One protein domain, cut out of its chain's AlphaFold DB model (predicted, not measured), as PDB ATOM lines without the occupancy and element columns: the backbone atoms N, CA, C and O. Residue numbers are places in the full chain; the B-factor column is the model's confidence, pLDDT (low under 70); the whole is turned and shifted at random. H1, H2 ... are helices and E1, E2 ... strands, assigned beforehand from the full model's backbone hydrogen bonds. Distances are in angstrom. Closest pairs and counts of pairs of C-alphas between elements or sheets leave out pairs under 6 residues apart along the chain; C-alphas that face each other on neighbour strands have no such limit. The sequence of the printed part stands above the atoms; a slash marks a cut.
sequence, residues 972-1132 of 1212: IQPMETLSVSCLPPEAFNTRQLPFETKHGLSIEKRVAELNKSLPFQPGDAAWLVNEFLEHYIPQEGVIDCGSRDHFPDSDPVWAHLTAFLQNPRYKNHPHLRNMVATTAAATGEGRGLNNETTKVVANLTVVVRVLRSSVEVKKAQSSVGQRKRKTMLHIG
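This is residues 972 to 1132 of the 1212 residues of an uncharacterized protein of Cyphellophora europaea CBS 101466 (UniProt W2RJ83). The longest helix, H6, runs through the middle of the domain and lies along one face of a small antiparallel sheet of three strands, while H2, H3 and H5 pack on H6 at crossed angles. H4 folds back beside H5 as a helical hairpin; the short H1 lies far out at one end of the longest axis, and the loop of the E2 and E3 hairpin makes the other end. The printed part has 161 residues, with six named helices and three named strands in the order H1 H2 H3 E1 H4 H5 H6 E2 E3; the sheet order is E1 - E3 - E2 and the class is mixed, helices and strands. The whole is compact, with a radius of gyration of the C-alphas of 15.8 A and spans of 51 by 39 by 31 A.

In the sheet, E3, residues 1125 to 1131, is the inner strand. E2, residues 1111 to 1117, is antiparallel to it and forms a hairpin with it; N 1114 and O 1128 are within hydrogen-bond range at 2.8 A. E1, residues 1037 to 1040, is antiparallel to E3 on the other side, with N 1039 and O 1129 2.8 A apart. H6, residues 1090 to 1107, is on the sheet at a height of 10.1 A, two layers with the helix on one face, and runs along the strands at 12 degrees to E3 on the local plane. H6 is the hub. With residues 1098 to 1106 alone it touches H2, residues 1003 to 1011, at a steep tilt of 49 degrees, the closest C-alphas being those of Val 1007 and Val 1102, 5.5 A. H3, residues 1021 to 1032, touches H6 with residues 1022 to 1026 alone, about perpendicular at 79 degrees; the C-alphas of Ala 1022 and Val 1103 are closest, 6.1 A. H5, residues 1072 to 1083, touches H6 with residues 1078 to 1082 alone, closest at the C-alphas of Ala 1082 and Thr 1093, 5.1 A. H4, residues 1053 to 1061, forms a hairpin with H5 at a shallow tilt of 25 degrees, opposite ways; the C-alphas of Trp 1054 and Thr 1079 are closest, 5.2 A. H4 only grazes the sheet, with residues 1053 to 1054. H1, residues 985 to 988, touches no helix. Every O i to N i+4 pair is within hydrogen-bond range in H2, H3, H4, H5 and H6; H1 is too short for one.

H6 is 25.6 A long, from C-alpha 1090 at (-48.508, -3.082, -40.002). E2 is 19.5 A and E3 19.2 A, ending at C-alpha 1131, (-25.163, -8.936, -40.274). H3 is 16.8 A and H5 16.4 A.

The C-alphas farthest apart are those of Glu 986 and Gly 1121, 51.4 A. The printed part has no cut. The links H1 to H2 and E1 to H4 are long. The model's pLDDT is under 70 at residues 972 to 979, 1085 to 1090 and 1119 to 1122.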
ATOM      1  N   ILE A 972     -43.427  -6.412 -62.588       69.81
ATOM      2  CA  ILE A 972     -42.022  -6.757 -62.523       69.81
ATOM      3  C   ILE A 972     -41.405  -6.604 -63.914       69.81
ATOM      4  O   ILE A 972     -41.709  -7.351 -64.841       69.81
ATOM      5  N   GLN A 973     -40.492  -5.639 -64.046       68.75
ATOM      6  CA  GLN A 973     -39.660  -5.484 -65.239       68.75
ATOM      7  C   GLN A 973     -38.818  -6.759 -65.433       68.75
ATOM      8  O   GLN A 973     -38.082  -7.133 -64.514       68.75
ATOM      9  N   PRO A 974     -38.897  -7.441 -66.591       62.41
ATOM     10  CA  PRO A 974     -38.034  -8.580 -66.861       62.41
ATOM     11  C   PRO A 974     -36.577  -8.105 -66.843       62.41
ATOM     12  O   PRO A 974     -36.194  -7.229 -67.614       62.41
ATOM     13  N   MET A 975     -35.769  -8.662 -65.936       63.41
ATOM     14  CA  MET A 975     -34.332  -8.395 -65.883       63.41
ATOM     15  C   MET A 975     -33.729  -8.777 -67.245       63.41
ATOM     16  O   MET A 975     -34.011  -9.877 -67.730       63.41
ATOM     17  N   GLU A 976     -32.961  -7.874 -67.869       65.81
ATOM     18  CA  GLU A 976     -32.328  -8.120 -69.172       65.81
ATOM     19  C   GLU A 976     -31.668  -9.499 -69.164       65.81
ATOM     20  O   GLU A 976     -30.852  -9.822 -68.297       65.81
ATOM     21  N   THR A 977     -32.125 -10.348 -70.082       47.69
ATOM     22  CA  THR A 977     -31.919 -11.792 -70.059       47.69
ATOM     23  C   THR A 977     -30.452 -12.140 -70.282       47.69
ATOM     24  O   THR A 977     -30.041 -12.484 -71.388       47.69
ATOM     25  N   LEU A 978     -29.653 -12.121 -69.218       60.44
ATOM     26  CA  LEU A 978     -28.504 -13.010 -69.131       60.44
ATOM     27  C   LEU A 978     -29.062 -14.435 -69.204       60.44
ATOM     28  O   LEU A 978     -30.031 -14.753 -68.511       60.44
ATOM     29  N   SER A 979     -28.503 -15.279 -70.075       68.12
ATOM     30  CA  SER A 979     -28.957 -16.653 -70.323       68.12
ATOM     31  C   SER A 979     -28.665 -17.570 -69.125       68.12
ATOM     32  O   SER A 979     -27.859 -18.496 -69.199       68.12
ATOM     33  N   VAL A 980     -29.270 -17.282 -67.977       72.56
ATOM     34  CA  VAL A 980     -29.120 -18.062 -66.755       72.56
ATOM     35  C   VAL A 980     -30.081 -19.243 -66.846       72.56
ATOM     36  O   VAL A 980     -31.297 -19.066 -66.892       72.56
ATOM     37  N   SER A 981     -29.540 -20.459 -66.886       81.56
ATOM     38  CA  SER A 981     -30.339 -21.685 -66.872       81.56
ATOM     39  C   SER A 981     -31.148 -21.787 -65.573       81.56
ATOM     40  O   SER A 981     -30.580 -21.714 -64.480       81.56
ATOM     41  N   CYS A 982     -32.463 -21.989 -65.686       89.44
ATOM     42  CA  CYS A 982     -33.330 -22.299 -64.548       89.44
ATOM     43  C   CYS A 982     -32.838 -23.570 -63.838       89.44
ATOM     44  O   CYS A 982     -32.533 -24.560 -64.508       89.44
ATOM     45  N   LEU A 983     -32.797 -23.583 -62.500       90.69
ATOM     46  CA  LEU A 983     -32.536 -24.826 -61.771       90.69
ATOM     47  C   LEU A 983     -33.700 -25.801 -62.003       90.69
ATOM     48  O   LEU A 983     -34.864 -25.386 -61.935       90.69
ATOM     49  N   PRO A 984     -33.418 -27.081 -62.295       90.12
ATOM     50  CA  PRO A 984     -34.463 -28.056 -62.571       90.12
ATOM     51  C   PRO A 984     -35.304 -28.304 -61.302       90.12
ATOM     52  O   PRO A 984     -34.755 -28.223 -60.200       90.12
ATOM     53  N   PRO A 985     -36.618 -28.591 -61.404       90.81
ATOM     54  CA  PRO A 985     -37.470 -28.862 -60.238       90.81
ATOM     55  C   PRO A 985     -36.901 -29.934 -59.295       90.81
ATOM     56  O   PRO A 985     -37.047 -29.842 -58.078       90.81
ATOM     57  N   GLU A 986     -36.179 -30.914 -59.841       92.88
ATOM     58  CA  GLU A 986     -35.490 -31.979 -59.112       92.88
ATOM     59  C   GLU A 986     -34.460 -31.439 -58.111       92.88
ATOM     60  O   GLU A 986     -34.276 -32.032 -57.049       92.88
ATOM     61  N   ALA A 987     -33.838 -30.289 -58.400       91.94
ATOM     62  CA  ALA A 987     -32.911 -29.630 -57.482       91.94
ATOM     63  C   ALA A 987     -33.606 -29.156 -56.196       91.94
ATOM     64  O   ALA A 987     -32.968 -29.084 -55.148       91.94
ATOM     65  N   PHE A 988     -34.910 -28.871 -56.261       93.44
ATOM     66  CA  PHE A 988     -35.731 -28.423 -55.135       93.44
ATOM     67  C   PHE A 988     -36.586 -29.538 -54.526       93.44
ATOM     68  O   PHE A 988     -37.296 -29.300 -53.547       93.44
ATOM     69  N   ASN A 989     -36.492 -30.765 -55.050       89.56
ATOM     70  CA  ASN A 989     -37.256 -31.933 -54.604       89.56
ATOM     71  C   ASN A 989     -36.661 -32.542 -53.316       89.56
ATOM     72  O   ASN A 989     -36.394 -33.737 -53.196       89.56
ATOM     73  N   THR A 990     -36.381 -31.659 -52.363       89.88
ATOM     74  CA  THR A 990     -35.801 -31.914 -51.045       89.88
ATOM     75  C   THR A 990     -36.804 -31.457 -49.983       89.88
ATOM     76  O   THR A 990     -37.966 -31.208 -50.299       89.88
ATOM     77  N   ARG A 991     -36.417 -31.367 -48.706       93.56
ATOM     78  CA  ARG A 991     -37.289 -30.803 -47.667       93.56
ATOM     79  C   ARG A 991     -37.701 -29.373 -48.045       93.56
ATOM     80  O   ARG A 991     -36.877 -28.603 -48.527       93.56
ATOM     81  N   GLN A 992     -38.976 -29.051 -47.817       91.06
ATOM     82  CA  GLN A 992     -39.586 -27.777 -48.200       91.06
ATOM     83  C   GLN A 992     -40.119 -27.022 -46.980       91.06
ATOM     84  O   GLN A 992     -41.321 -26.810 -46.844       91.06
ATOM     85  N   LEU A 993     -39.246 -26.626 -46.055       89.94
ATOM     86  CA  LEU A 993     -39.671 -25.838 -44.898       89.94
ATOM     87  C   LEU A 993     -40.158 -24.442 -45.323       89.94
ATOM     88  O   LEU A 993     -39.427 -23.750 -46.043       89.94
ATOM     89  N   PRO A 994     -41.347 -24.009 -44.859       87.81
ATOM     90  CA  PRO A 994     -41.903 -22.706 -45.200       87.81
ATOM     91  C   PRO A 994     -41.112 -21.561 -44.558       87.81
ATOM     92  O   PRO A 994     -40.309 -21.747 -43.639       87.81
ATOM     93  N   PHE A 995     -41.357 -20.347 -45.051       79.75
ATOM     94  CA  PHE A 995     -40.749 -19.118 -44.534       79.75
ATOM     95  C   PHE A 995     -41.274 -18.735 -43.134       79.75
ATOM     96  O   PHE A 995     -40.582 -18.077 -42.350       79.75
ATOM     97  N   GLU A 996     -42.495 -19.158 -42.802       74.62
ATOM     98  CA  GLU A 996     -43.163 -18.864 -41.536       74.62
ATOM     99  C   GLU A 996     -42.657 -19.766 -40.399       74.62
ATOM    100  O   GLU A 996     -42.424 -20.963 -40.547       74.62
ATOM    101  N   THR A 997     -42.505 -19.188 -39.205       71.44
ATOM    102  CA  THR A 997     -42.259 -19.958 -37.973       71.44
ATOM    103  C   THR A 997     -43.401 -19.725 -36.998       71.44
ATOM    104  O   THR A 997     -43.970 -18.629 -36.947       71.44
ATOM    105  N   LYS A 998     -43.715 -20.755 -36.200       77.31
ATOM    106  CA  LYS A 998     -44.852 -20.780 -35.269       77.31
ATOM    107  C   LYS A 998     -45.015 -19.455 -34.524       77.31
ATOM    108  O   LYS A 998     -44.136 -19.014 -33.772       77.31
ATOM    109  N   HIS A 999     -46.161 -18.819 -34.741       70.25
ATOM    110  CA  HIS A 999     -46.508 -17.557 -34.108       70.25
ATOM    111  C   HIS A 999     -46.668 -17.711 -32.582       70.25
ATOM    112  O   HIS A 999     -47.016 -18.775 -32.075       70.25
ATOM    113  N   GLY A1000     -46.409 -16.636 -31.831       78.81
ATOM    114  CA  GLY A1000     -46.550 -16.603 -30.365       78.81
ATOM    115  C   GLY A1000     -45.314 -17.049 -29.572       78.81
ATOM    116  O   GLY A1000     -45.255 -16.845 -28.361       78.81
ATOM    117  N   LEU A1001     -44.292 -17.595 -30.234       85.38
ATOM    118  CA  LEU A1001     -42.992 -17.871 -29.623       85.38
ATOM    119  C   LEU A1001     -42.080 -16.633 -29.667       85.38
ATOM    120  O   LEU A1001     -42.134 -15.837 -30.608       85.38
ATOM    121  N   SER A1002     -41.206 -16.484 -28.663       90.38
ATOM    122  CA  SER A1002     -40.154 -15.460 -28.705       90.38
ATOM    123  C   SER A1002     -39.185 -15.732 -29.859       90.38
ATOM    124  O   SER A1002     -39.046 -16.876 -30.302       90.38
ATOM    125  N   ILE A1003     -38.492 -14.694 -30.336       89.56
ATOM    126  CA  ILE A1003     -37.514 -14.816 -31.430       89.56
ATOM    127  C   ILE A1003     -36.469 -15.888 -31.093       89.56
ATOM    128  O   ILE A1003     -36.136 -16.705 -31.940       89.56
ATOM    129  N   GLU A1004     -36.005 -15.949 -29.847       94.00
ATOM    130  CA  GLU A1004     -35.000 -16.907 -29.378       94.00
ATOM    131  C   GLU A1004     -35.515 -18.348 -29.441       94.00
ATOM    132  O   GLU A1004     -34.800 -19.243 -29.885       94.00
ATOM    133  N   LYS A1005     -36.774 -18.579 -29.045       93.69
ATOM    134  CA  LYS A1005     -37.401 -19.904 -29.149       93.69
ATOM    135  C   LYS A1005     -37.582 -20.321 -30.607       93.69
ATOM    136  O   LYS A1005     -37.341 -21.481 -30.925       93.69
ATOM    137  N   ARG A1006     -37.953 -19.383 -31.482       93.31
ATOM    138  CA  ARG A1006     -38.094 -19.624 -32.927       93.31
ATOM    139  C   ARG A1006     -36.749 -19.934 -33.581       93.31
ATOM    140  O   ARG A1006     -36.667 -20.883 -34.346       93.31
ATOM    141  N   VAL A1007     -35.687 -19.210 -33.219       94.06
ATOM    142  CA  VAL A1007     -34.307 -19.509 -33.643       94.06
ATOM    143  C   VAL A1007     -33.887 -20.902 -33.168       94.06
ATOM    144  O   VAL A1007     -33.365 -21.685 -33.953       94.06
ATOM    145  N   ALA A1008     -34.154 -21.252 -31.906       93.25
ATOM    146  CA  ALA A1008     -33.829 -22.573 -31.371       93.25
ATOM    147  C   ALA A1008     -34.620 -23.708 -32.044       93.25
ATOM    148  O   ALA A1008     -34.084 -24.798 -32.217       93.25
ATOM    149  N   GLU A1009     -35.883 -23.477 -32.412       93.12
ATOM    150  CA  GLU A1009     -36.691 -24.438 -33.169       93.12
ATOM    151  C   GLU A1009     -36.161 -24.598 -34.595       93.12
ATOM    152  O   GLU A1009     -35.942 -25.724 -35.033       93.12
ATOM    153  N   LEU A1010     -35.865 -23.490 -35.275       93.31
ATOM    154  CA  LEU A1010     -35.367 -23.496 -36.645       93.31
ATOM    155  C   LEU A1010     -33.953 -24.100 -36.756       93.31
ATOM    156  O   LEU A1010     -33.663 -24.807 -37.715       93.31
ATOM    157  N   ASN A1011     -33.102 -23.929 -35.736       94.19
ATOM    158  CA  ASN A1011     -31.791 -24.586 -35.655       94.19
ATOM    159  C   ASN A1011     -31.878 -26.122 -35.675       94.19
ATOM    160  O   ASN A1011     -30.944 -26.776 -36.134       94.19
ATOM    161  N   LYS A1012     -32.991 -26.715 -35.214       94.12
ATOM    162  CA  LYS A1012     -33.199 -28.176 -35.270       94.12
ATOM    163  C   LYS A1012     -33.376 -28.686 -36.698       94.12
ATOM    164  O   LYS A1012     -33.254 -29.885 -36.926       94.12
ATOM    165  N   SER A1013     -33.668 -27.789 -37.635       94.25
ATOM    166  CA  SER A1013     -33.832 -28.108 -39.045       94.25
ATOM    167  C   SER A1013     -32.530 -28.010 -39.839       94.25
ATOM    168  O   SER A1013     -32.527 -28.376 -41.006       94.25
ATOM    169  N   LEU A1014     -31.417 -27.548 -39.267       95.00
ATOM    170  CA  LEU A1014     -30.165 -27.430 -40.018       95.00
ATOM    171  C   LEU A1014     -29.607 -28.800 -40.468       95.00
ATOM    172  O   LEU A1014     -29.750 -29.780 -39.733       95.00
ATOM    173  N   PRO A1015     -28.935 -28.876 -41.635       96.50
ATOM    174  CA  PRO A1015     -28.748 -27.803 -42.622       96.50
ATOM    175  C   PRO A1015     -30.033 -27.512 -43.417       96.50
ATOM    176  O   PRO A1015     -30.842 -28.412 -43.642       96.50
ATOM    177  N   PHE A1016     -30.217 -26.271 -43.882       96.81
ATOM    178  CA  PHE A1016     -31.285 -25.952 -44.834       96.81
ATOM    179  C   PHE A1016     -31.008 -26.583 -46.199       96.81
ATOM    180  O   PHE A1016     -29.895 -26.490 -46.724       96.81
ATOM    181  N   GLN A1017     -32.021 -27.241 -46.752       96.38
ATOM    182  CA  GLN A1017     -31.990 -27.917 -48.043       96.38
ATOM    183  C   GLN A1017     -32.471 -26.968 -49.150       96.38
ATOM    184  O   GLN A1017     -33.182 -26.018 -48.840       96.38
ATOM    185  N   PRO A1018     -32.127 -27.216 -50.424       96.00
ATOM    186  CA  PRO A1018     -32.492 -26.339 -51.538       96.00
ATOM    187  C   PRO A1018     -33.980 -26.007 -51.667       96.00
ATOM    188  O   PRO A1018     -34.310 -24.945 -52.170       96.00
ATOM    189  N   GLY A1019     -34.872 -26.898 -51.222       94.81
ATOM    190  CA  GLY A1019     -36.316 -26.662 -51.217       94.81
ATOM    191  C   GLY A1019     -36.827 -25.816 -50.043       94.81
ATOM    192  O   GLY A1019     -37.996 -25.439 -50.051       94.81
ATOM    193  N   ASP A1020     -36.010 -25.519 -49.025       96.25
ATOM    194  CA  ASP A1020     -36.413 -24.732 -47.856       96.25
ATOM    195  C   ASP A1020     -36.405 -23.223 -48.182       96.25
ATOM    196  O   ASP A1020     -35.433 -22.700 -48.723       96.25
ATOM    197  N   ALA A1021     -37.407 -22.454 -47.742       95.25
ATOM    198  CA  ALA A1021     -37.432 -20.997 -47.958       95.25
ATOM    199  C   ALA A1021     -36.201 -20.273 -47.367       95.25
ATOM    200  O   ALA A1021     -35.701 -19.296 -47.925       95.25
ATOM    201  N   ALA A1022     -35.667 -20.772 -46.247       95.81
ATOM    202  CA  ALA A1022     -34.454 -20.236 -45.629       95.81
ATOM    203  C   ALA A1022     -33.186 -20.457 -46.478       95.81
ATOM    204  O   ALA A1022     -32.241 -19.676 -46.364       95.81
ATOM    205  N   TRP A1023     -33.162 -21.480 -47.341       96.94
ATOM    206  CA  TRP A1023     -32.093 -21.668 -48.322       96.94
ATOM    207  C   TRP A1023     -32.121 -20.546 -49.362       96.94
ATOM    208  O   TRP A1023     -31.092 -19.929 -49.621       96.94
ATOM    209  N   LEU A1024     -33.307 -20.182 -49.857       96.00
ATOM    210  CA  LEU A1024     -33.460 -19.084 -50.815       96.00
ATOM    211  C   LEU A1024     -33.067 -17.724 -50.214       96.00
ATOM    212  O   LEU A1024     -32.415 -16.915 -50.872       96.00
ATOM    213  N   VAL A1025     -33.379 -17.497 -48.931       96.75
ATOM    214  CA  VAL A1025     -32.887 -16.323 -48.188       96.75
ATOM    215  C   VAL A1025     -31.360 -16.339 -48.066       96.75
ATOM    216  O   VAL A1025     -30.743 -15.284 -48.171       96.75
ATOM    217  N   ASN A1026     -30.724 -17.500 -47.867       96.31
ATOM    218  CA  ASN A1026     -29.260 -17.581 -47.878       96.31
ATOM    219  C   ASN A1026     -28.687 -17.158 -49.230       96.31
ATOM    220  O   ASN A1026     -27.770 -16.347 -49.252       96.31
ATOM    221  N   GLU A1027     -29.229 -17.666 -50.336       96.44
ATOM    222  CA  GLU A1027     -28.757 -17.292 -51.672       96.44
ATOM    223  C   GLU A1027     -28.933 -15.790 -51.943       96.44
ATOM    224  O   GLU A1027     -28.037 -15.161 -52.505       96.44
ATOM    225  N   PHE A1028     -30.027 -15.184 -51.463       96.81
ATOM    226  CA  PHE A1028     -30.207 -13.728 -51.488       96.81
ATOM    227  C   PHE A1028     -29.085 -13.003 -50.735       96.81
ATOM    228  O   PHE A1028     -28.492 -12.058 -51.258       96.81
ATOM    229  N   LEU A1029     -28.779 -13.448 -49.511       96.31
ATOM    230  CA  LEU A1029     -27.728 -12.843 -48.697       96.31
ATOM    231  C   LEU A1029     -26.349 -13.015 -49.337       96.31
ATOM    232  O   LEU A1029     -25.569 -12.078 -49.296       96.31
ATOM    233  N   GLU A1030     -26.035 -14.161 -49.938       95.00
ATOM    234  CA  GLU A1030     -24.760 -14.360 -50.642       95.00
ATOM    235  C   GLU A1030     -24.648 -13.486 -51.900       95.00
ATOM    236  O   GLU A1030     -23.555 -13.033 -52.229       95.00
ATOM    237  N   HIS A1031     -25.763 -13.208 -52.581       93.94
ATOM    238  CA  HIS A1031     -25.767 -12.365 -53.776       93.94
ATOM    239  C   HIS A1031     -25.652 -10.868 -53.447       93.94
ATOM    240  O   HIS A1031     -24.811 -10.177 -54.013       93.94
ATOM    241  N   TYR A1032     -26.483 -10.363 -52.531       93.50
ATOM    242  CA  TYR A1032     -26.589  -8.925 -52.249       93.50
ATOM    243  C   TYR A1032     -25.729  -8.459 -51.070       93.50
ATOM    244  O   TYR A1032     -25.346  -7.292 -51.015       93.50
ATOM    245  N   ILE A1033     -25.442  -9.336 -50.102       94.31
ATOM    246  CA  ILE A1033     -24.708  -8.991 -48.874       94.31
ATOM    247  C   ILE A1033     -23.691 -10.101 -48.518       94.31
ATOM    248  O   ILE A1033     -23.788 -10.731 -47.455       94.31
ATOM    249  N   PRO A1034     -22.713 -10.384 -49.410       91.56
ATOM    250  CA  PRO A1034     -21.712 -11.435 -49.188       91.56
ATOM    251  C   PRO A1034     -20.753 -11.120 -48.032       91.56
ATOM    252  O   PRO A1034     -20.115 -12.016 -47.481       91.56
ATOM    253  N   GLN A1035     -20.621  -9.842 -47.672       93.81
ATOM    254  CA  GLN A1035     -19.773  -9.360 -46.584       93.81
ATOM    255  C   GLN A1035     -20.626  -8.894 -45.395       93.81
ATOM    256  O   GLN A1035     -21.800  -9.236 -45.273       93.81
ATOM    257  N   GLU A1036     -20.033  -8.131 -44.479       92.94
ATOM    258  CA  GLU A1036     -20.813  -7.431 -43.465       92.94
ATOM    259  C   GLU A1036     -21.727  -6.382 -44.110       92.94
ATOM    260  O   GLU A1036     -21.353  -5.712 -45.072       92.94
ATOM    261  N   GLY A1037     -22.946  -6.239 -43.592       94.94
ATOM    262  CA  GLY A1037     -23.917  -5.311 -44.161       94.94
ATOM    263  C   GLY A1037     -25.120  -5.064 -43.267       94.94
ATOM    264  O   GLY A1037     -25.231  -5.602 -42.160       94.94
ATOM    265  N   VAL A1038     -26.023  -4.207 -43.742       96.25
ATOM    266  CA  VAL A1038     -27.224  -3.797 -43.010       96.25
ATOM    267  C   VAL A1038     -28.458  -4.114 -43.838       96.25
ATOM    268  O   VAL A1038     -28.590  -3.657 -44.966       96.25
ATOM    269  N   ILE A1039     -29.378  -4.870 -43.250       96.69
ATOM    270  CA  ILE A1039     -30.696  -5.162 -43.815       96.69
ATOM    271  C   ILE A1039     -31.689  -4.177 -43.199       96.69
ATOM    272  O   ILE A1039     -32.048  -4.307 -42.022       96.69
ATOM    273  N   ASP A1040     -32.137  -3.191 -43.977       95.62
ATOM    274  CA  ASP A1040     -33.209  -2.285 -43.562       95.62
ATOM    275  C   ASP A1040     -34.575  -2.931 -43.819       95.62
ATOM    276  O   ASP A1040     -34.954  -3.176 -44.959       95.62
ATOM    277  N   CYS A1041     -35.325  -3.224 -42.756       94.75
ATOM    278  CA  CYS A1041     -36.649  -3.839 -42.858       94.75
ATOM    279  C   CYS A1041     -37.798  -2.811 -42.799       94.75
ATOM    280  O   CYS A1041     -38.940  -3.193 -42.529       94.75
ATOM    281  N   GLY A1042     -37.518  -1.511 -42.966       90.38
ATOM    282  CA  GLY A1042     -38.542  -0.471 -43.088       90.38
ATOM    283  C   GLY A1042     -39.458  -0.683 -44.302       90.38
ATOM    284  O   GLY A1042     -39.087  -1.368 -45.248       90.38
ATOM    285  N   SER A1043     -40.666  -0.109 -44.283       84.81
ATOM    286  CA  SER A1043     -41.477   0.036 -45.507       84.81
ATOM    287  C   SER A1043     -41.222   1.419 -46.106       84.81
ATOM    288  O   SER A1043     -41.024   2.388 -45.360       84.81
ATOM    289  N   ARG A1044     -41.214   1.510 -47.439       83.12
ATOM    290  CA  ARG A1044     -40.881   2.743 -48.164       83.12
ATOM    291  C   ARG A1044     -41.859   3.876 -47.841       83.12
ATOM    292  O   ARG A1044     -41.422   4.997 -47.630       83.12
ATOM    293  N   ASP A1045     -43.142   3.579 -47.639       80.00
ATOM    294  CA  ASP A1045     -44.151   4.585 -47.243       80.00
ATOM    295  C   ASP A1045     -43.835   5.256 -45.908       80.00
ATOM    296  O   ASP A1045     -44.206   6.397 -45.635       80.00
ATOM    297  N   HIS A1046     -43.210   4.493 -45.019       82.44
ATOM    298  CA  HIS A1046     -42.898   4.920 -43.668       82.44
ATOM    299  C   HIS A1046     -41.528   5.578 -43.570       82.44
ATOM    300  O   HIS A1046     -41.298   6.387 -42.667       82.44
ATOM    301  N   PHE A1047     -40.636   5.210 -44.485       87.00
ATOM    302  CA  PHE A1047     -39.247   5.627 -44.544       87.00
ATOM    303  C   PHE A1047     -38.864   5.811 -46.024       87.00
ATOM    304  O   PHE A1047     -38.174   4.956 -46.578       87.00
ATOM    305  N   PRO A1048     -39.319   6.893 -46.683       83.94
ATOM    306  CA  PRO A1048     -39.147   7.076 -48.130       83.94
ATOM    307  C   PRO A1048     -37.680   7.177 -48.555       83.94
ATOM    308  O   PRO A1048     -37.337   6.746 -49.652       83.94
ATOM    309  N   ASP A1049     -36.818   7.658 -47.655       86.94
ATOM    310  CA  ASP A1049     -35.365   7.731 -47.853       86.94
ATOM    311  C   ASP A1049     -34.641   6.411 -47.535       86.94
ATOM    312  O   ASP A1049     -33.418   6.331 -47.645       86.94
ATOM    313  N   SER A1050     -35.357   5.388 -47.054       84.94
ATOM    314  CA  SER A1050     -34.755   4.073 -46.834       84.94
ATOM    315  C   SER A1050     -34.706   3.273 -48.124       84.94
ATOM    316  O   SER A1050     -35.580   3.400 -48.979       84.94
ATOM    317  N   ASP A1051     -33.694   2.418 -48.215       88.75
ATOM    318  CA  ASP A1051     -33.568   1.394 -49.241       88.75
ATOM    319  C   ASP A1051     -33.962   0.035 -48.628       88.75
ATOM    320  O   ASP A1051     -33.118  -0.664 -48.058       88.75
ATOM    321  N   PRO A1052     -35.268  -0.293 -48.579       91.81
ATOM    322  CA  PRO A1052     -35.748  -1.440 -47.831       91.81
ATOM    323  C   PRO A1052     -35.372  -2.752 -48.521       91.81
ATOM    324  O   PRO A1052     -35.561  -2.926 -49.725       91.81
ATOM    325  N   VAL A1053     -34.954  -3.741 -47.725       94.56
ATOM    326  CA  VAL A1053     -34.571  -5.082 -48.200       94.56
ATOM    327  C   VAL A1053     -35.666  -5.757 -49.026       94.56
ATOM    328  O   VAL A1053     -35.377  -6.588 -49.877       94.56
ATOM    329  N   TRP A1054     -36.931  -5.399 -48.808       93.31
ATOM    330  CA  TRP A1054     -38.064  -6.000 -49.503       93.31
ATOM    331  C   TRP A1054     -38.030  -5.757 -51.014       93.31
ATOM    332  O   TRP A1054     -38.405  -6.655 -51.764       93.31
ATOM    333  N   ALA A1055     -37.524  -4.604 -51.466       89.69
ATOM    334  CA  ALA A1055     -37.359  -4.329 -52.892       89.69
ATOM    335  C   ALA A1055     -36.252  -5.211 -53.497       89.69
ATOM    336  O   ALA A1055     -36.477  -5.872 -54.508       89.69
ATOM    337  N   HIS A1056     -35.103  -5.306 -52.817       92.56
ATOM    338  CA  HIS A1056     -33.971  -6.146 -53.235       92.56
ATOM    339  C   HIS A1056     -34.304  -7.632 -53.237       92.56
ATOM    340  O   HIS A1056     -33.966  -8.346 -54.174       92.56
ATOM    341  N   LEU A1057     -34.997  -8.108 -52.203       94.12
ATOM    342  CA  LEU A1057     -35.417  -9.500 -52.115       94.12
ATOM    343  C   LEU A1057     -36.470  -9.819 -53.182       94.12
ATOM    344  O   LEU A1057     -36.386 -10.872 -53.800       94.12
ATOM    345  N   THR A1058     -37.407  -8.908 -53.464       92.00
ATOM    346  CA  THR A1058     -38.351  -9.084 -54.581       92.00
ATOM    347  C   THR A1058     -37.602  -9.182 -55.911       92.00
ATOM    348  O   THR A1058     -37.838 -10.131 -56.649       92.00
ATOM    349  N   ALA A1059     -36.643  -8.288 -56.178       90.19
ATOM    350  CA  ALA A1059     -35.815  -8.334 -57.386       90.19
ATOM    351  C   ALA A1059     -34.989  -9.629 -57.495       90.19
ATOM    352  O   ALA A1059     -34.903 -10.238 -58.557       90.19
ATOM    353  N   PHE A1060     -34.424 -10.103 -56.382       94.00
ATOM    354  CA  PHE A1060     -33.681 -11.361 -56.335       94.00
ATOM    355  C   PHE A1060     -34.543 -12.573 -56.696       94.00
ATOM    356  O   PHE A1060     -34.123 -13.434 -57.471       94.00
ATOM    357  N   LEU A1061     -35.753 -12.645 -56.135       93.38
ATOM    358  CA  LEU A1061     -36.682 -13.754 -56.356       93.38
ATOM    359  C   LEU A1061     -37.141 -13.837 -57.821       93.38
ATOM    360  O   LEU A1061     -37.559 -14.895 -58.275       93.38
ATOM    361  N   GLN A1062     -37.006 -12.762 -58.593       88.81
ATOM    362  CA  GLN A1062     -37.331 -12.746 -60.021       88.81
ATOM    363  C   GLN A1062     -36.280 -13.437 -60.891       88.81
ATOM    364  O   GLN A1062     -36.504 -13.624 -62.086       88.81
ATOM    365  N   ASN A1063     -35.130 -13.816 -60.328       90.88
ATOM    366  CA  ASN A1063     -34.097 -14.504 -61.084       90.88
ATOM    367  C   ASN A1063     -34.644 -15.846 -61.628       90.88
ATOM    368  O   ASN A1063     -35.014 -16.714 -60.824       90.88
ATOM    369  N   PRO A1064     -34.644 -16.072 -62.963       89.81
ATOM    370  CA  PRO A1064     -35.165 -17.298 -63.574       89.81
ATOM    371  C   PRO A1064     -34.561 -18.581 -62.995       89.81
ATOM    372  O   PRO A1064     -35.223 -19.619 -62.960       89.81
ATOM    373  N   ARG A1065     -33.334 -18.498 -62.455       92.50
ATOM    374  CA  ARG A1065     -32.660 -19.576 -61.721       92.50
ATOM    375  C   ARG A1065     -33.557 -20.237 -60.672       92.50
ATOM    376  O   ARG A1065     -33.487 -21.454 -60.524       92.50
ATOM    377  N   TYR A1066     -34.395 -19.469 -59.973       94.44
ATOM    378  CA  TYR A1066     -35.234 -19.951 -58.871       94.44
ATOM    379  C   TYR A1066     -36.700 -20.159 -59.250       94.44
ATOM    380  O   TYR A1066     -37.498 -20.454 -58.366       94.44
ATOM    381  N   LYS A1067     -37.062 -20.065 -60.540       92.25
ATOM    382  CA  LYS A1067     -38.454 -20.173 -61.020       92.25
ATOM    383  C   LYS A1067     -39.195 -21.410 -60.492       92.25
ATOM    384  O   LYS A1067     -40.391 -21.345 -60.247       92.25
ATOM    385  N   ASN A1068     -38.477 -22.518 -60.308       93.06
ATOM    386  CA  ASN A1068     -39.039 -23.793 -59.859       93.06
ATOM    387  C   ASN A1068     -38.969 -24.003 -58.332       93.06
ATOM    388  O   ASN A1068     -39.234 -25.108 -57.862       93.06
ATOM    389  N   HIS A1069     -38.572 -22.995 -57.548       95.25
ATOM    390  CA  HIS A1069     -38.473 -23.124 -56.096       95.25
ATOM    391  C   HIS A1069     -39.881 -23.172 -55.460       95.25
ATOM    392  O   HIS A1069     -40.689 -22.277 -55.716       95.25
ATOM    393  N   PRO A1070     -40.186 -24.145 -54.576       94.00
ATOM    394  CA  PRO A1070     -41.547 -24.392 -54.076       94.00
ATOM    395  C   PRO A1070     -42.145 -23.215 -53.292       94.00
ATOM    396  O   PRO A1070     -43.345 -22.978 -53.338       94.00
ATOM    397  N   HIS A1071     -41.308 -22.426 -52.612       93.75
ATOM    398  CA  HIS A1071     -41.750 -21.249 -51.846       93.75
ATOM    399  C   HIS A1071     -41.674 -19.925 -52.613       93.75
ATOM    400  O   HIS A1071     -41.847 -18.870 -52.002       93.75
ATOM    401  N   LEU A1072     -41.385 -19.940 -53.921       93.38
ATOM    402  CA  LEU A1072     -41.139 -18.713 -54.681       93.38
ATOM    403  C   LEU A1072     -42.344 -17.765 -54.653       93.38
ATOM    404  O   LEU A1072     -42.199 -16.606 -54.265       93.38
ATOM    405  N   ARG A1073     -43.531 -18.271 -55.009       93.19
ATOM    406  CA  ARG A1073     -44.790 -17.508 -55.034       93.19
ATOM    407  C   ARG A1073     -45.067 -16.849 -53.680       93.19
ATOM    408  O   ARG A1073     -45.268 -15.639 -53.606       93.19
ATOM    409  N   ASN A1074     -44.996 -17.632 -52.602       91.12
ATOM    410  CA  ASN A1074     -45.239 -17.149 -51.243       91.12
ATOM    411  C   ASN A1074     -44.216 -16.093 -50.822       91.12
ATOM    412  O   ASN A1074     -44.594 -15.088 -50.223       91.12
ATOM    413  N   MET A1075     -42.935 -16.276 -51.153       92.94
ATOM    414  CA  MET A1075     -41.908 -15.288 -50.833       92.94
ATOM    415  C   MET A1075     -42.109 -13.980 -51.600       92.94
ATOM    416  O   MET A1075     -42.056 -12.929 -50.972       92.94
ATOM    417  N   VAL A1076     -42.412 -14.029 -52.901       92.75
ATOM    418  CA  VAL A1076     -42.682 -12.828 -53.712       92.75
ATOM    419  C   VAL A1076     -43.918 -12.090 -53.200       92.75
ATOM    420  O   VAL A1076     -43.877 -10.879 -53.006       92.75
ATOM    421  N   ALA A1077     -44.999 -12.809 -52.896       91.19
ATOM    422  CA  ALA A1077     -46.201 -12.226 -52.307       91.19
ATOM    423  C   ALA A1077     -45.921 -11.573 -50.945       91.19
ATOM    424  O   ALA A1077     -46.353 -10.452 -50.678       91.19
ATOM    425  N   THR A1078     -45.135 -12.244 -50.105       89.75
ATOM    426  CA  THR A1078     -44.743 -11.755 -48.780       89.75
ATOM    427  C   THR A1078     -43.882 -10.491 -48.866       89.75
ATOM    428  O   THR A1078     -44.094  -9.545 -48.103       89.75
ATOM    429  N   THR A1079     -42.921 -10.435 -49.792       91.12
ATOM    430  CA  THR A1079     -42.083  -9.245 -49.980       91.12
ATOM    431  C   THR A1079     -42.861  -8.105 -50.623       91.12
ATOM    432  O   THR A1079     -42.745  -6.976 -50.152       91.12
ATOM    433  N   ALA A1080     -43.726  -8.394 -51.600       88.50
ATOM    434  CA  ALA A1080     -44.618  -7.415 -52.220       88.50
ATOM    435  C   ALA A1080     -45.620  -6.818 -51.212       88.50
ATOM    436  O   ALA A1080     -45.892  -5.614 -51.212       88.50
ATOM    437  N   ALA A1081     -46.149  -7.640 -50.300       85.62
ATOM    438  CA  ALA A1081     -46.981  -7.184 -49.190       85.62
ATOM    439  C   ALA A1081     -46.197  -6.285 -48.217       85.62
ATOM    440  O   ALA A1081     -46.731  -5.299 -47.713       85.62
ATOM    441  N   ALA A1082     -44.913  -6.577 -47.987       86.56
ATOM    442  CA  ALA A1082     -44.040  -5.743 -47.163       86.56
ATOM    443  C   ALA A1082     -43.621  -4.420 -47.843       86.56
ATOM    444  O   ALA A1082     -43.315  -3.458 -47.132       86.56
ATOM    445  N   THR A1083     -43.620  -4.349 -49.182       84.31
ATOM    446  CA  THR A1083     -43.339  -3.116 -49.943       84.31
ATOM    447  C   THR A1083     -44.552  -2.215 -50.159       84.31
ATOM    448  O   THR A1083     -44.360  -1.016 -50.323       84.31
ATOM    449  N   GLY A1084     -45.770  -2.771 -50.220       73.75
ATOM    450  CA  GLY A1084     -46.960  -2.055 -50.699       73.75
ATOM    451  C   GLY A1084     -47.488  -0.948 -49.774       73.75
ATOM    452  O   GLY A1084     -47.358  -1.038 -48.555       73.75
ATOM    453  N   GLU A1085     -48.188   0.029 -50.374       59.53
ATOM    454  CA  GLU A1085     -48.594   1.337 -49.808       59.53
ATOM    455  C   GLU A1085     -49.657   1.314 -48.668       59.53
ATOM    456  O   GLU A1085     -50.496   2.208 -48.517       59.53
ATOM    457  N   GLY A1086     -49.742   0.233 -47.886       58.38
ATOM    458  CA  GLY A1086     -50.833  -0.065 -46.948       58.38
ATOM    459  C   GLY A1086     -50.666   0.430 -45.521       58.38
ATOM    460  O   GLY A1086     -50.177  -0.305 -44.670       58.38
ATOM    461  N   ARG A1087     -51.261   1.589 -45.193       53.34
ATOM    462  CA  ARG A1087     -51.356   2.114 -43.807       53.34
ATOM    463  C   ARG A1087     -52.047   1.170 -42.799       53.34
ATOM    464  O   ARG A1087     -51.911   1.377 -41.594       53.34
ATOM    465  N   GLY A1088     -52.762   0.143 -43.264       54.00
ATOM    466  CA  GLY A1088     -53.581  -0.752 -42.436       54.00
ATOM    467  C   GLY A1088     -52.972  -2.095 -42.018       54.00
ATOM    468  O   GLY A1088     -53.534  -2.753 -41.145       54.00
ATOM    469  N   LEU A1089     -51.846  -2.525 -42.602       53.38
ATOM    470  CA  LEU A1089     -51.356  -3.914 -42.484       53.38
ATOM    471  C   LEU A1089     -50.025  -4.053 -41.730       53.38
ATOM    472  O   LEU A1089     -49.328  -5.056 -41.861       53.38
ATOM    473  N   ASN A1090     -49.721  -3.101 -40.839       66.19
ATOM    474  CA  ASN A1090     -48.508  -3.082 -40.002       66.19
ATOM    475  C   ASN A1090     -48.206  -4.418 -39.288       66.19
ATOM    476  O   ASN A1090     -47.048  -4.715 -38.984       66.19
ATOM    477  N   ASN A1091     -49.230  -5.229 -39.008       70.88
ATOM    478  CA  ASN A1091     -49.075  -6.528 -38.359       70.88
ATOM    479  C   ASN A1091     -48.412  -7.577 -39.259       70.88
ATOM    480  O   ASN A1091     -47.565  -8.319 -38.763       70.88
ATOM    481  N   GLU A1092     -48.757  -7.632 -40.549       73.25
ATOM    482  CA  GLU A1092     -48.158  -8.597 -41.479       73.25
ATOM    483  C   GLU A1092     -46.709  -8.219 -41.765       73.25
ATOM    484  O   GLU A1092     -45.817  -9.031 -41.540       73.25
ATOM    485  N   THR A1093     -46.423  -6.945 -42.058       80.19
ATOM    486  CA  THR A1093     -45.035  -6.466 -42.182       80.19
ATOM    487  C   THR A1093     -44.217  -6.809 -40.932       80.19
ATOM    488  O   THR A1093     -43.096  -7.297 -41.038       80.19
ATOM    489  N   THR A1094     -44.778  -6.648 -39.727       84.75
ATOM    490  CA  THR A1094     -44.085  -7.006 -38.474       84.75
ATOM    491  C   THR A1094     -43.784  -8.505 -38.372       84.75
ATOM    492  O   THR A1094     -42.705  -8.876 -37.899       84.75
ATOM    493  N   LYS A1095     -44.701  -9.379 -38.808       85.06
ATOM    494  CA  LYS A1095     -44.458 -10.828 -38.849       85.06
ATOM    495  C   LYS A1095     -43.360 -11.178 -39.844       85.06
ATOM    496  O   LYS A1095     -42.441 -11.900 -39.472       85.06
ATOM    497  N   VAL A1096     -43.414 -10.618 -41.050       88.31
ATOM    498  CA  VAL A1096     -42.425 -10.852 -42.108       88.31
ATOM    499  C   VAL A1096     -41.034 -10.404 -41.658       88.31
ATOM    500  O   VAL A1096     -40.076 -11.168 -41.752       88.31
ATOM    501  N   VAL A1097     -40.930  -9.217 -41.047       91.62
ATOM    502  CA  VAL A1097     -39.692  -8.718 -40.419       91.62
ATOM    503  C   VAL A1097     -39.192  -9.699 -39.354       91.62
ATOM    504  O   VAL A1097     -37.995  -9.980 -39.281       91.62
ATOM    505  N   ALA A1098     -40.084 -10.239 -38.517       91.50
ATOM    506  CA  ALA A1098     -39.712 -11.195 -37.478       91.50
ATOM    507  C   ALA A1098     -39.261 -12.548 -38.057       91.50
ATOM    508  O   ALA A1098     -38.276 -13.098 -37.566       91.50
ATOM    509  N   ASN A1099     -39.933 -13.065 -39.093       91.69
ATOM    510  CA  ASN A1099     -39.545 -14.282 -39.816       91.69
ATOM    511  C   ASN A1099     -38.151 -14.104 -40.432       91.69
ATOM    512  O   ASN A1099     -37.252 -14.889 -40.129       91.69
ATOM    513  N   LEU A1100     -37.932 -13.012 -41.173       95.00
ATOM    514  CA  LEU A1100     -36.627 -12.686 -41.750       95.00
ATOM    515  C   LEU A1100     -35.549 -12.572 -40.664       95.00
ATOM    516  O   LEU A1100     -34.476 -13.148 -40.799       95.00
ATOM    517  N   THR A1101     -35.846 -11.904 -39.544       95.56
ATOM    518  CA  THR A1101     -34.909 -11.774 -38.413       95.56
ATOM    519  C   THR A1101     -34.501 -13.135 -37.843       95.56
ATOM    520  O   THR A1101     -33.328 -13.344 -37.532       95.56
ATOM    521  N   VAL A1102     -35.452 -14.063 -37.688       95.62
ATOM    522  CA  VAL A1102     -35.186 -15.425 -37.197       95.62
ATOM    523  C   VAL A1102     -34.312 -16.193 -38.188       95.62
ATOM    524  O   VAL A1102     -33.300 -16.756 -37.778       95.62
ATOM    525  N   VAL A1103     -34.661 -16.174 -39.479       96.00
ATOM    526  CA  VAL A1103     -33.910 -16.866 -40.538       96.00
ATOM    527  C   VAL A1103     -32.479 -16.330 -40.632       96.00
ATOM    528  O   VAL A1103     -31.524 -17.102 -40.570       96.00
ATOM    529  N   VAL A1104     -32.303 -15.007 -40.665       96.88
ATOM    530  CA  VAL A1104     -30.987 -14.353 -40.735       96.88
ATOM    531  C   VAL A1104     -30.122 -14.685 -39.512       96.88
ATOM    532  O   VAL A1104     -28.933 -14.954 -39.666       96.88
ATOM    533  N   ARG A1105     -30.706 -14.742 -38.304       96.56
ATOM    534  CA  ARG A1105     -30.001 -15.155 -37.071       96.56
ATOM    535  C   ARG A1105     -29.532 -16.607 -37.081       96.56
ATOM    536  O   ARG A1105     -28.578 -16.926 -36.383       96.56
ATOM    537  N   VAL A1106     -30.209 -17.482 -37.821       96.38
ATOM    538  CA  VAL A1106     -29.768 -18.870 -38.006       96.38
ATOM    539  C   VAL A1106     -28.666 -18.942 -39.068       96.38
ATOM    540  O   VAL A1106     -27.667 -19.632 -38.872       96.38
ATOM    541  N   LEU A1107     -28.803 -18.193 -40.166       96.88
ATOM    542  CA  LEU A1107     -27.872 -18.215 -41.299       96.88
ATOM    543  C   LEU A1107     -26.522 -17.527 -41.021       96.88
ATOM    544  O   LEU A1107     -25.494 -17.976 -41.532       96.88
ATOM    545  N   ARG A1108     -26.498 -16.453 -40.224       96.62
ATOM    546  CA  ARG A1108     -25.295 -15.654 -39.926       96.62
ATOM    547  C   ARG A1108     -24.898 -15.789 -38.458       96.62
ATOM    548  O   ARG A1108     -25.746 -15.715 -37.573       96.62
ATOM    549  N   SER A1109     -23.599 -15.932 -38.184       92.44
ATOM    550  CA  SER A1109     -23.100 -16.171 -36.819       92.44
ATOM    551  C   SER A1109     -23.133 -14.927 -35.923       92.44
ATOM    552  O   SER A1109     -23.047 -15.045 -34.702       92.44
ATOM    553  N   SER A1110     -23.241 -13.733 -36.516       94.25
ATOM    554  CA  SER A1110     -23.345 -12.452 -35.814       94.25
ATOM    555  C   SER A1110     -24.448 -11.608 -36.446       94.25
ATOM    556  O   SER A1110     -24.341 -11.220 -37.610       94.25
ATOM    557  N   VAL A1111     -25.515 -11.346 -35.685       96.69
ATOM    558  CA  VAL A1111     -26.645 -10.510 -36.113       96.69
ATOM    559  C   VAL A1111     -27.067  -9.592 -34.971       96.69
ATOM    560  O   VAL A1111     -27.646 -10.039 -33.976       96.69
ATOM    561  N   GLU A1112     -26.826  -8.295 -35.128       96.88
ATOM    562  CA  GLU A1112     -27.277  -7.267 -34.191       96.88
ATOM    563  C   GLU A1112     -28.583  -6.636 -34.698       96.88
ATOM    564  O   GLU A1112     -28.668  -6.158 -35.828       96.88
ATOM    565  N   VAL A1113     -29.621  -6.622 -33.859       96.50
ATOM    566  CA  VAL A1113     -30.936  -6.060 -34.208       96.50
ATOM    567  C   VAL A1113     -31.050  -4.660 -33.616       96.50
ATOM    568  O   VAL A1113     -31.198  -4.513 -32.402       96.50
ATOM    569  N   LYS A1114     -31.029  -3.627 -34.462       96.12
ATOM    570  CA  LYS A1114     -31.239  -2.232 -34.051       96.12
ATOM    571  C   LYS A1114     -32.642  -1.770 -34.414       96.12
ATOM    572  O   LYS A1114     -33.194  -2.142 -35.444       96.12
ATOM    573  N   LYS A1115     -33.233  -0.934 -33.560       93.62
ATOM    574  CA  LYS A1115     -34.507  -0.258 -33.842       93.62
ATOM    575  C   LYS A1115     -34.237   1.227 -34.043       93.62
ATOM    576  O   LYS A1115     -33.797   1.885 -33.106       93.62
ATOM    577  N   ALA A1116     -34.513   1.749 -35.234       89.25
ATOM    578  CA  ALA A1116     -34.427   3.179 -35.524       89.25
ATOM    579  C   ALA A1116     -35.822   3.816 -35.491       89.25
ATOM    580  O   ALA A1116     -36.814   3.174 -35.838       89.25
ATOM    581  N   GLN A1117     -35.910   5.069 -35.044       86.56
ATOM    582  CA  GLN A1117     -37.139   5.869 -35.079       86.56
ATOM    583  C   GLN A1117     -37.074   6.871 -36.229       86.56
ATOM    584  O   GLN A1117     -36.004   7.415 -36.497       86.56
ATOM    585  N   SER A1118     -38.207   7.111 -36.896       78.00
ATOM    586  CA  SER A1118     -38.312   8.195 -37.881       78.00
ATOM    587  C   SER A1118     -38.151   9.553 -37.194       78.00
ATOM    588  O   SER A1118     -38.711   9.775 -36.118       78.00
ATOM    589  N   SER A1119     -37.400  10.461 -37.818       62.97
ATOM    590  CA  SER A1119     -37.269  11.862 -37.400       62.97
ATOM    591  C   SER A1119     -38.501  12.706 -37.755       62.97
ATOM    592  O   SER A1119     -38.681  13.787 -37.197       62.97
ATOM    593  N   VAL A1120     -39.372  12.219 -38.647       56.72
ATOM    594  CA  VAL A1120     -40.484  12.986 -39.224       56.72
ATOM    595  C   VAL A1120     -41.792  12.673 -38.495       56.72
ATOM    596  O   VAL A1120     -42.488  11.729 -38.854       56.72
ATOM    597  N   GLY A1121     -42.118  13.467 -37.467       53.75
ATOM    598  CA  GLY A1121     -43.468  13.738 -36.921       53.75
ATOM    599  C   GLY A1121     -44.305  12.589 -36.324       53.75
ATOM    600  O   GLY A1121     -45.071  12.812 -35.388       53.75
ATOM    601  N   GLN A1122     -44.169  11.352 -36.799       60.09
ATOM    602  CA  GLN A1122     -44.868  10.168 -36.315       60.09
ATOM    603  C   GLN A1122     -43.856   9.196 -35.710       60.09
ATOM    604  O   GLN A1122     -42.844   8.872 -36.326       60.09
ATOM    605  N   ARG A1123     -44.133   8.695 -34.498       73.69
ATOM    606  CA  ARG A1123     -43.292   7.725 -33.766       73.69
ATOM    607  C   ARG A1123     -43.293   6.333 -34.426       73.69
ATOM    608  O   ARG A1123     -43.664   5.345 -33.795       73.69
ATOM    609  N   LYS A1124     -42.892   6.231 -35.692       82.25
ATOM    610  CA  LYS A1124     -42.735   4.962 -36.411       82.25
ATOM    611  C   LYS A1124     -41.338   4.404 -36.157       82.25
ATOM    612  O   LYS A1124     -40.361   5.151 -36.080       82.25
ATOM    613  N   ARG A1125     -41.251   3.087 -35.965       86.56
ATOM    614  CA  ARG A1125     -40.004   2.355 -35.699       86.56
ATOM    615  C   ARG A1125     -39.717   1.426 -36.874       86.56
ATOM    616  O   ARG A1125     -40.620   0.702 -37.276       86.56
ATOM    617  N   LYS A1126     -38.478   1.411 -37.363       91.25
ATOM    618  CA  LYS A1126     -37.971   0.385 -38.285       91.25
ATOM    619  C   LYS A1126     -36.977  -0.528 -37.583       91.25
ATOM    620  O   LYS A1126     -36.293  -0.105 -36.647       91.25
ATOM    621  N   THR A1127     -36.912  -1.774 -38.034       94.69
ATOM    622  CA  THR A1127     -35.930  -2.765 -37.583       94.69
ATOM    623  C   THR A1127     -34.811  -2.837 -38.614       94.69
ATOM    624  O   THR A1127     -35.087  -2.983 -39.798       94.69
ATOM    625  N   MET A1128     -33.564  -2.734 -38.164       96.19
ATOM    626  CA  MET A1128     -32.363  -2.886 -38.984       96.19
ATOM    627  C   MET A1128     -31.563  -4.074 -38.452       96.19
ATOM    628  O   MET A1128     -31.326  -4.161 -37.243       96.19
ATOM    629  N   LEU A1129     -31.161  -4.992 -39.330       97.50
ATOM    630  CA  LEU A1129     -30.329  -6.142 -38.969       97.50
ATOM    631  C   LEU A1129     -28.906  -5.883 -39.461       97.50
ATOM    632  O   LEU A1129     -28.673  -5.836 -40.665       97.50
ATOM    633  N   HIS A1130     -27.959  -5.707 -38.543       96.81
ATOM    634  CA  HIS A1130     -26.538  -5.658 -38.876       96.81
ATOM    635  C   HIS A1130     -26.008  -7.085 -38.890       96.81
ATOM    636  O   HIS A1130     -25.998  -7.744 -37.848       96.81
ATOM    637  N   ILE A1131     -25.609  -7.562 -40.064       96.81
ATOM    638  CA  ILE A1131     -25.163  -8.936 -40.274       96.81
ATOM    639  C   ILE A1131     -23.649  -8.971 -40.477       96.81
ATOM    640  O   ILE A1131     -23.099  -8.166 -41.224       96.81
ATOM    641  N   GLY A1132     -22.969  -9.885 -39.786       93.56
ATOM    642  CA  GLY A1132     -21.544 -10.143 -39.999       93.56
ATOM    643  C   GLY A1132     -21.296 -11.034 -41.219       93.56
ATOM    644  O   GLY A1132     -22.162 -11.818 -41.601       93.56
TER     645      GLY A1132